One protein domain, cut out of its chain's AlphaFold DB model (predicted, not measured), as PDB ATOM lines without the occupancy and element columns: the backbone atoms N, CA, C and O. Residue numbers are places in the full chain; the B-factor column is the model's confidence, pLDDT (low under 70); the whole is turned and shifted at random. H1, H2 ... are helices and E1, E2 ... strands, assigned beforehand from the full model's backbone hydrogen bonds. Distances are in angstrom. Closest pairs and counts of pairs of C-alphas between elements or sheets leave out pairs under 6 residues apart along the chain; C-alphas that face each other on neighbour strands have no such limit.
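Overview. This is residues 6 to 74 of the 76 residues of an uncharacterized protein of Sphingomonas sp. Root720 (UniProt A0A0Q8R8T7). A slender sheet of three long antiparallel strands, E1, E2 and E3, runs back and forth in two hairpins, and beyond one end of it H1, residues 6 to 17, sticks out with residues 18 and 19 as a lone helical arm. A long loop, residues 18 to 35, joins arm and sheet, and both faces of the sheet are bare of helices. The printed part has 69 residues, with one named helix and then three named strands in the sheet order E1, E2, E3: a mixed class of helices and strands. It is extended, with a radius of gyration of the C-alphas of 20.5 A and spans of 67 by 34 by 14 A.

Arrangement. Start at H1, residues 6 to 17, where every O i to N i+4 pair is within hydrogen-bond range. A long link of 18 residues leads to E1, residues 36 to 43, an edge strand. E2, residues 49 to 59, is its antiparallel neighbour at 176 degrees in a hairpin; look at N 40 and O 52, 2.8 A apart. E3, residues 63 to 73, forms the next hairpin with E2, antiparallel at 173 degrees, with N 59 and O 63 at 2.8 A. The three strands form a meander, each the antiparallel neighbour of the one before. H1 is not on the sheet, and it is apart from E2 and E3.

Along the chain. Find C-alpha 6 at (291.236, 284.295, 118.578); from there H1 runs 16.4 A to C-alpha 17. E1 starts at C-alpha 36, (283.698, 293.421, 78.522), and covers 24.5 A. E2 covers 33.0 A, and E3 runs 34.2 A to C-alpha 73 at (288.607, 286.950, 53.834).

Size, cuts and confidence. The C-alphas farthest apart, of Glu 6 and Gly 46, are 67.7 A apart. Residues 6 to 19 and 23 to 29 stand free. The printed part has no cut. Its mean pLDDT is 80.5, with residue 16 and residues 18 to 33 under 70.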
ATOM      1  N   GLU A   6     290.983 282.865 118.799       84.69
ATOM      2  CA  GLU A   6     291.236 284.295 118.578       84.69
ATOM      3  C   GLU A   6     292.139 284.563 117.368       84.69
ATOM      4  O   GLU A   6     291.976 285.551 116.653       84.69
ATOM      5  N   ALA A   7     293.111 283.683 117.112       85.00
ATOM      6  CA  ALA A   7     293.972 283.803 115.945       85.00
ATOM      7  C   ALA A   7     293.215 283.458 114.653       85.00
ATOM      8  O   ALA A   7     293.499 284.046 113.613       85.00
ATOM      9  N   LYS A   8     292.232 282.548 114.705       82.81
ATOM     10  CA  LYS A   8     291.359 282.264 113.554       82.81
ATOM     11  C   LYS A   8     290.461 283.452 113.246       82.81
ATOM     12  O   LYS A   8     290.326 283.800 112.083       82.81
ATOM     13  N   GLU A   9     289.900 284.074 114.274       83.81
ATOM     14  CA  GLU A   9     289.006 285.224 114.139       83.81
ATOM     15  C   GLU A   9     289.742 286.446 113.579       83.81
ATOM     16  O   GLU A   9     289.322 287.011 112.576       83.81
ATOM     17  N   LYS A  10     290.941 286.754 114.090       83.69
ATOM     18  CA  LYS A  10     291.791 287.818 113.527       83.69
ATOM     19  C   LYS A  10     292.203 287.562 112.079       83.69
ATOM     20  O   LYS A  10     292.297 288.504 111.295       83.69
ATOM     21  N   LEU A  11     292.479 286.308 111.713       82.12
ATOM     22  CA  LEU A  11     292.761 285.955 110.320       82.12
ATOM     23  C   LEU A  11     291.517 286.072 109.440       82.12
ATOM     24  O   LEU A  11     291.642 286.470 108.286       82.12
ATOM     25  N   LEU A  12     290.340 285.748 109.976       78.81
ATOM     26  CA  LEU A  12     289.073 285.856 109.267       78.81
ATOM     27  C   LEU A  12     288.701 287.323 109.021       78.81
ATOM     28  O   LEU A  12     288.392 287.677 107.887       78.81
ATOM     29  N   ASP A  13     288.846 288.185 110.024       80.19
ATOM     30  CA  ASP A  13     288.636 289.631 109.898       80.19
ATOM     31  C   ASP A  13     289.641 290.268 108.937       80.19
ATOM     32  O   ASP A  13     289.281 291.069 108.074       80.19
ATOM     33  N   ALA A  14     290.914 289.871 109.025       77.50
ATOM     34  CA  ALA A  14     291.940 290.332 108.099       77.50
ATOM     35  C   ALA A  14     291.694 289.843 106.662       77.50
ATOM     36  O   ALA A  14     292.032 290.554 105.716       77.50
ATOM     37  N   ALA A  15     291.113 288.654 106.479       71.06
ATOM     38  CA  ALA A  15     290.721 288.131 105.172       71.06
ATOM     39  C   ALA A  15     289.486 288.856 104.615       71.06
ATOM     40  O   ALA A  15     289.477 289.212 103.438       71.06
ATOM     41  N   ALA A  16     288.491 289.146 105.459       67.69
ATOM     42  CA  ALA A  16     287.300 289.911 105.099       67.69
ATOM     43  C   ALA A  16     287.650 291.354 104.698       67.69
ATOM     44  O   ALA A  16     287.174 291.852 103.680       67.69
ATOM     45  N   ALA A  17     288.560 292.000 105.433       70.25
ATOM     46  CA  ALA A  17     289.060 293.340 105.115       70.25
ATOM     47  C   ALA A  17     289.948 293.381 103.853       70.25
ATOM     48  O   ALA A  17     290.136 294.445 103.262       70.25
ATOM     49  N   ARG A  18     290.507 292.237 103.434       60.22
ATOM     50  CA  ARG A  18     291.360 292.089 102.241       60.22
ATOM     51  C   ARG A  18     290.615 291.605 101.003       60.22
ATOM     52  O   ARG A  18     291.280 291.327 100.011       60.22
ATOM     53  N   ALA A  19     289.292 291.483 101.018       49.31
ATOM     54  CA  ALA A  19     288.559 291.005  99.854       49.31
ATOM     55  C   ALA A  19     288.362 292.120  98.802       49.31
ATOM     56  O   ALA A  19     287.408 292.892  98.880       49.31
ATOM     57  N   PRO A  20     289.175 292.123  97.730       49.69
ATOM     58  CA  PRO A  20     288.613 292.161  96.398       49.69
ATOM     59  C   PRO A  20     288.900 290.824  95.708       49.69
ATOM     60  O   PRO A  20     290.045 290.406  95.553       49.69
ATOM     61  N   ARG A  21     287.812 290.208  95.236       50.38
ATOM     62  CA  ARG A  21     287.730 289.012  94.379       50.38
ATOM     63  C   ARG A  21     288.030 287.680  95.070       50.38
ATOM     64  O   ARG A  21     289.164 287.243  95.238       50.38
ATOM     65  N   MET A  22     286.930 287.021  95.408       46.16
ATOM     66  CA  MET A  22     286.840 285.644  95.868       46.16
ATOM     67  C   MET A  22     287.450 284.697  94.820       46.16
ATOM     68  O   MET A  22     287.043 284.686  93.658       46.16
ATOM     69  N   ILE A  23     288.449 283.911  95.222       47.84
ATOM     70  CA  ILE A  23     288.964 282.790  94.431       47.84
ATOM     71  C   ILE A  23     287.912 281.680  94.504       47.84
ATOM     72  O   ILE A  23     287.717 281.099  95.569       47.84
ATOM     73  N   GLY A  24     287.244 281.390  93.385       47.41
ATOM     74  CA  GLY A  24     286.393 280.202  93.241       47.41
ATOM     75  C   GLY A  24     284.992 280.432  92.675       47.41
ATOM     76  O   GLY A  24     284.353 279.456  92.292       47.41
ATOM     77  N   GLU A  25     284.519 281.673  92.554       39.81
ATOM     78  CA  GLU A  25     283.263 281.960  91.849       39.81
ATOM     79  C   GLU A  25     283.530 282.227  90.363       39.81
ATOM     80  O   GLU A  25     284.430 283.012  90.038       39.81
ATOM     81  N   PRO A  26     282.782 281.593  89.434       45.72
ATOM     82  CA  PRO A  26     282.851 281.951  88.026       45.72
ATOM     83  C   PRO A  26     282.619 283.454  87.901       45.72
ATOM     84  O   PRO A  26     281.686 283.989  88.504       45.72
ATOM     85  N   ALA A  27     283.452 284.131  87.112       51.22
ATOM     86  CA  ALA A  27     283.427 285.577  86.888       51.22
ATOM     87  C   ALA A  27     282.167 286.077  86.144       51.22
ATOM     88  O   ALA A  27     282.235 287.026  85.374       51.22
ATOM     89  N   ILE A  28     281.015 285.443  86.350       52.03
ATOM     90  CA  ILE A  28     279.735 285.815  85.757       52.03
ATOM     91  C   ILE A  28     279.036 286.898  86.598       52.03
ATOM     92  O   ILE A  28     278.328 287.724  86.037       52.03
ATOM     93  N   ASN A  29     279.296 286.970  87.914       46.66
ATOM     94  CA  ASN A  29     278.615 287.909  88.825       46.66
ATOM     95  C   ASN A  29     279.545 288.920  89.530       46.66
ATOM     96  O   ASN A  29     279.111 289.612  90.447       46.66
ATOM     97  N   GLY A  30     280.820 288.997  89.135       45.94
ATOM     98  CA  GLY A  30     281.836 289.822  89.811       45.94
ATOM     99  C   GLY A  30     282.758 290.608  88.880       45.94
ATOM    100  O   GLY A  30     283.731 291.204  89.343       45.94
ATOM    101  N   LEU A  31     282.477 290.615  87.575       50.06
ATOM    102  CA  LEU A  31     282.945 291.715  86.747       50.06
ATOM    103  C   LEU A  31     282.191 292.951  87.235       50.06
ATOM    104  O   LEU A  31     280.988 292.880  87.501       50.06
ATOM    105  N   ASP A  32     282.896 294.074  87.366       58.78
ATOM    106  CA  ASP A  32     282.257 295.388  87.288       58.78
ATOM    107  C   ASP A  32     281.143 295.290  86.230       58.78
ATOM    108  O   ASP A  32     281.368 294.631  85.207       58.78
ATOM    109  N   ARG A  33     279.936 295.833  86.466       67.06
ATOM    110  CA  ARG A  33     278.801 295.765  85.508       67.06
ATOM    111  C   ARG A  33     279.103 296.583  84.233       67.06
ATOM    112  O   ARG A  33     278.259 297.301  83.707       67.06
ATOM    113  N   GLY A  34     280.335 296.552  83.761       78.38
ATOM    114  CA  GLY A  34     280.819 297.148  82.553       78.38
ATOM    115  C   GLY A  34     280.733 296.174  81.393       78.38
ATOM    116  O   GLY A  34     280.633 294.949  81.522       78.38
ATOM    117  N   VAL A  35     280.799 296.782  80.223       87.94
ATOM    118  CA  VAL A  35     280.985 296.075  78.969       87.94
ATOM    119  C   VAL A  35     282.373 295.440  78.975       87.94
ATOM    120  O   VAL A  35     283.366 296.122  79.221       87.94
ATOM    121  N   HIS A  36     282.443 294.146  78.686       88.38
ATOM    122  CA  HIS A  36     283.698 293.421  78.522       88.38
ATOM    123  C   HIS A  36     283.643 292.582  77.253       88.38
ATOM    124  O   HIS A  36     282.570 292.217  76.779       88.38
ATOM    125  N   GLY A  37     284.801 292.301  76.673       90.19
ATOM    126  CA  GLY A  37     284.864 291.628  75.391       90.19
ATOM    127  C   GLY A  37     286.286 291.420  74.917       90.19
ATOM    128  O   GLY A  37     287.245 291.840  75.566       90.19
ATOM    129  N   GLU A  38     286.399 290.791  73.759       94.19
ATOM    130  CA  GLU A  38     287.659 290.544  73.075       94.19
ATOM    131  C   GLU A  38     287.567 291.000  71.623       94.19
ATOM    132  O   GLU A  38     286.514 290.932  70.988       94.19
ATOM    133  N   VAL A  39     288.693 291.461  71.089       96.50
ATOM    134  CA  VAL A  39     288.855 291.713  69.662       96.50
ATOM    135  C   VAL A  39     290.137 291.038  69.209       96.50
ATOM    136  O   VAL A  39     291.168 291.114  69.880       96.50
ATOM    137  N   GLY A  40     290.064 290.364  68.071       97.44
ATOM    138  CA  GLY A  40     291.184 289.678  67.462       97.44
ATOM    139  C   GLY A  40     291.328 290.067  66.004       97.44
ATOM    140  O   GLY A  40     290.367 290.416  65.318       97.44
ATOM    141  N   MET A  41     292.562 290.009  65.524       97.75
ATOM    142  CA  MET A  41     292.877 290.191  64.118       97.75
ATOM    143  C   MET A  41     293.968 289.219  63.702       97.75
ATOM    144  O   MET A  41     294.830 288.856  64.502       97.75
ATOM    145  N   PHE A  42     293.940 288.820  62.437       95.94
ATOM    146  CA  PHE A  42     294.962 287.958  61.863       95.94
ATOM    147  C   PHE A  42     295.319 288.383  60.442       95.94
ATOM    148  O   PHE A  42     294.492 288.907  59.690       95.94
ATOM    149  N   VAL A  43     296.567 288.103  60.070       95.62
ATOM    150  CA  VAL A  43     297.092 288.212  58.707       95.62
ATOM    151  C   VAL A  43     297.944 286.974  58.448       95.62
ATOM    152  O   VAL A  43     298.869 286.690  59.203       95.62
ATOM    153  N   GLY A  44     297.616 286.224  57.399       92.94
ATOM    154  CA  GLY A  44     298.295 284.991  57.016       92.94
ATOM    155  C   GLY A  44     299.045 285.119  55.692       92.94
ATOM    156  O   GLY A  44     298.624 285.822  54.767       92.94
ATOM    157  N   THR A  45     300.147 284.382  55.569       90.19
ATOM    158  CA  THR A  45     300.843 284.178  54.294       90.19
ATOM    159  C   THR A  45     299.935 283.383  53.352       90.19
ATOM    160  O   THR A  45     299.548 282.266  53.681       90.19
ATOM    161  N   GLY A  46     299.553 283.964  52.209       89.25
ATOM    162  CA  GLY A  46     298.557 283.384  51.288       89.25
ATOM    163  C   GLY A  46     297.292 284.229  51.100       89.25
ATOM    164  O   GLY A  46     296.376 283.813  50.404       89.25
ATOM    165  N   GLY A  47     297.230 285.431  51.685       92.25
ATOM    166  CA  GLY A  47     296.135 286.386  51.462       92.25
ATOM    167  C   GLY A  47     294.969 286.267  52.445       92.25
ATOM    168  O   GLY A  47     293.984 286.991  52.302       92.25
ATOM    169  N   ALA A  48     295.090 285.400  53.453       95.00
ATOM    170  CA  ALA A  48     294.140 285.322  54.551       95.00
ATOM    171  C   ALA A  48     294.264 286.549  55.463       95.00
ATOM    172  O   ALA A  48     295.362 286.922  55.878       95.00
ATOM    173  N   ARG A  49     293.134 287.170  55.791       95.88
ATOM    174  CA  ARG A  49     293.047 288.260  56.762       95.88
ATOM    175  C   ARG A  49     291.672 288.297  57.405       95.88
ATOM    176  O   ARG A  49     290.678 287.980  56.751       95.88
ATOM    177  N   GLY A  50     291.598 288.772  58.634       97.50
ATOM    178  CA  GLY A  50     290.311 288.983  59.266       97.50
ATOM    179  C   GLY A  50     290.399 289.738  60.571       97.50
ATOM    180  O   GLY A  50     291.467 289.864  61.170       97.50
ATOM    181  N   VAL A  51     289.242 290.241  60.978       98.06
ATOM    182  CA  VAL A  51     288.985 290.834  62.284       98.06
ATOM    183  C   VAL A  51     287.729 290.190  62.849       98.06
ATOM    184  O   VAL A  51     286.769 289.928  62.122       98.06
ATOM    185  N   PHE A  52     287.742 289.926  64.141       97.56
ATOM    186  CA  PHE A  52     286.625 289.339  64.858       97.56
ATOM    187  C   PHE A  52     286.571 289.915  66.263       97.56
ATOM    188  O   PHE A  52     287.549 290.476  66.759       97.56
ATOM    189  N   GLY A  53     285.433 289.766  66.917       96.62
ATOM    190  CA  GLY A  53     285.324 290.134  68.313       96.62
ATOM    191  C   GLY A  53     283.992 289.748  68.913       96.62
ATOM    192  O   GLY A  53     283.029 289.435  68.210       96.62
ATOM    193  N   SER A  54     283.953 289.798  70.235       97.12
ATOM    194  CA  SER A  54     282.741 289.625  71.015       97.12
ATOM    195  C   SER A  54     282.696 290.629  72.155       97.12
ATOM    196  O   SER A  54     283.727 291.113  72.621       97.12
ATOM    197  N   ALA A  55     281.489 290.965  72.591       94.44
ATOM    198  CA  ALA A  55     281.263 291.767  73.776       94.44
ATOM    199  C   ALA A  55     280.022 291.276  74.515       94.44
ATOM    200  O   ALA A  55     279.036 290.862  73.903       94.44
ATOM    201  N   VAL A  56     280.076 291.376  75.836       92.38
ATOM    202  CA  VAL A  56     278.966 291.142  76.747       92.38
ATOM    203  C   VAL A  56     278.709 292.435  77.510       92.38
ATOM    204  O   VAL A  56     279.631 293.062  78.037       92.38
ATOM    205  N   ALA A  57     277.447 292.847  77.544       89.62
ATOM    206  CA  ALA A  57     276.994 294.045  78.231       89.62
ATOM    207  C   ALA A  57     275.781 293.721  79.116       89.62
ATOM    208  O   ALA A  57     274.915 292.944  78.705       89.62
ATOM    209  N   PRO A  58     275.667 294.311  80.315       90.44
ATOM    210  CA  PRO A  58     274.444 294.205  81.099       90.44
ATOM    211  C   PRO A  58     273.290 294.957  80.424       90.44
ATOM    212  O   PRO A  58     273.482 295.992  79.788       90.44
ATOM    213  N   VAL A  59     272.073 294.451  80.606       88.81
ATOM    214  CA  VAL A  59     270.824 295.067  80.146       88.81
ATOM    215  C   VAL A  59     269.847 295.117  81.314       88.81
ATOM    216  O   VAL A  59     269.360 294.090  81.783       88.81
ATOM    217  N   GLY A  60     269.545 296.327  81.783       85.75
ATOM    218  CA  GLY A  60     268.700 296.522  82.960       85.75
ATOM    219  C   GLY A  60     269.334 295.964  84.237       85.75
ATOM    220  O   GLY A  60     270.554 295.893  84.375       85.75
ATOM    221  N   GLU A  61     268.494 295.589  85.201       81.62
ATOM    222  CA  GLU A  61     268.973 295.193  86.528       81.62
ATOM    223  C   GLU A  61     269.548 293.775  86.570       81.62
ATOM    224  O   GLU A  61     270.510 293.551  87.307       81.62
ATOM    225  N   ASN A  62     268.992 292.861  85.764       84.19
ATOM    226  CA  ASN A  62     269.253 291.418  85.831       84.19
ATOM    227  C   ASN A  62     269.530 290.769  84.459       84.19
ATOM    228  O   ASN A  62     269.703 289.555  84.385       84.19
ATOM    229  N   GLY A  63     269.522 291.538  83.366       83.81
ATOM    230  CA  GLY A  63     269.736 291.022  82.014       83.81
ATOM    231  C   GLY A  63     271.173 291.199  81.532       83.81
ATOM    232  O   GLY A  63     271.919 292.040  82.034       83.81
ATOM    233  N   GLN A  64     271.551 290.425  80.517       89.81
ATOM    234  CA  GLN A  64     272.791 290.597  79.763       89.81
ATOM    235  C   GLN A  64     272.513 290.382  78.273       89.81
ATOM    236  O   GLN A  64     271.633 289.602  77.907       89.81
ATOM    237  N   ILE A  65     273.270 291.064  77.421       92.88
ATOM    238  CA  ILE A  65     273.311 290.843  75.979       92.88
ATOM    239  C   ILE A  65     274.739 290.507  75.569       92.88
ATOM    240  O   ILE A  65     275.688 291.135  76.035       92.88
ATOM    241  N   ALA A  66     274.878 289.524  74.685       94.56
ATOM    242  CA  ALA A  66     276.138 289.175  74.053       94.56
ATOM    243  C   ALA A  66     276.027 289.401  72.543       94.56
ATOM    244  O   ALA A  66     275.031 289.025  71.923       94.56
ATOM    245  N   ILE A  67     277.050 290.015  71.962       95.12
ATOM    246  CA  ILE A  67     277.164 290.282  70.527       95.12
ATOM    247  C   ILE A  67     278.533 289.822  70.049       95.12
ATOM    248  O   ILE A  67     279.537 290.058  70.715       95.12
ATOM    249  N   ALA A  68     278.567 289.186  68.882       96.44
ATOM    250  CA  ALA A  68     279.792 288.754  68.226       96.44
ATOM    251  C   ALA A  68     279.750 289.130  66.744       96.44
ATOM    252  O   ALA A  68     278.682 289.149  66.128       96.44
ATOM    253  N   PHE A  69     280.916 289.433  66.181       97.38
ATOM    254  CA  PHE A  69     281.076 289.711  64.762       97.38
ATOM    255  C   PHE A  69     282.336 289.044  64.223       97.38
ATOM    256  O   PHE A  69     283.332 288.873  64.928       97.38
ATOM    257  N   GLU A  70     282.303 288.745  62.932       97.12
ATOM    258  CA  GLU A  70     283.460 288.283  62.185       97.12
ATOM    259  C   GLU A  70     283.437 288.899  60.788       97.12
ATOM    260  O   GLU A  70     282.407 288.937  60.111       97.12
ATOM    261  N   ASN A  71     284.594 289.389  60.354       97.62
ATOM    262  CA  ASN A  71     284.851 289.757  58.973       97.62
ATOM    263  C   ASN A  71     286.199 289.171  58.560       97.62
ATOM    264  O   ASN A  71     287.261 289.730  58.846       97.62
ATOM    265  N   SER A  72     286.143 288.026  57.890       96.88
ATOM    266  CA  SER A  72     287.313 287.322  57.384       96.88
ATOM    267  C   SER A  72     287.245 287.180  55.870       96.88
ATOM    268  O   SER A  72     286.213 286.812  55.305       96.88
ATOM    269  N   ARG A  73     288.379 287.393  55.206       94.75
ATOM    270  CA  ARG A  73     288.607 286.950  53.834       94.75
ATOM    271  C   ARG A  73     289.776 285.985  53.840       94.75
ATOM    272  O   ARG A  73     290.880 286.338  54.249       94.75
ATOM    273  N   PHE A  74     289.543 284.799  53.310       91.06
ATOM    274  CA  PHE A  74     290.605 283.846  53.047       91.06
ATOM    275  C   PHE A  74     291.187 284.092  51.653       91.06
ATOM    276  O   PHE A  74     290.526 284.677  50.785       91.06
TER     277      PHE A  74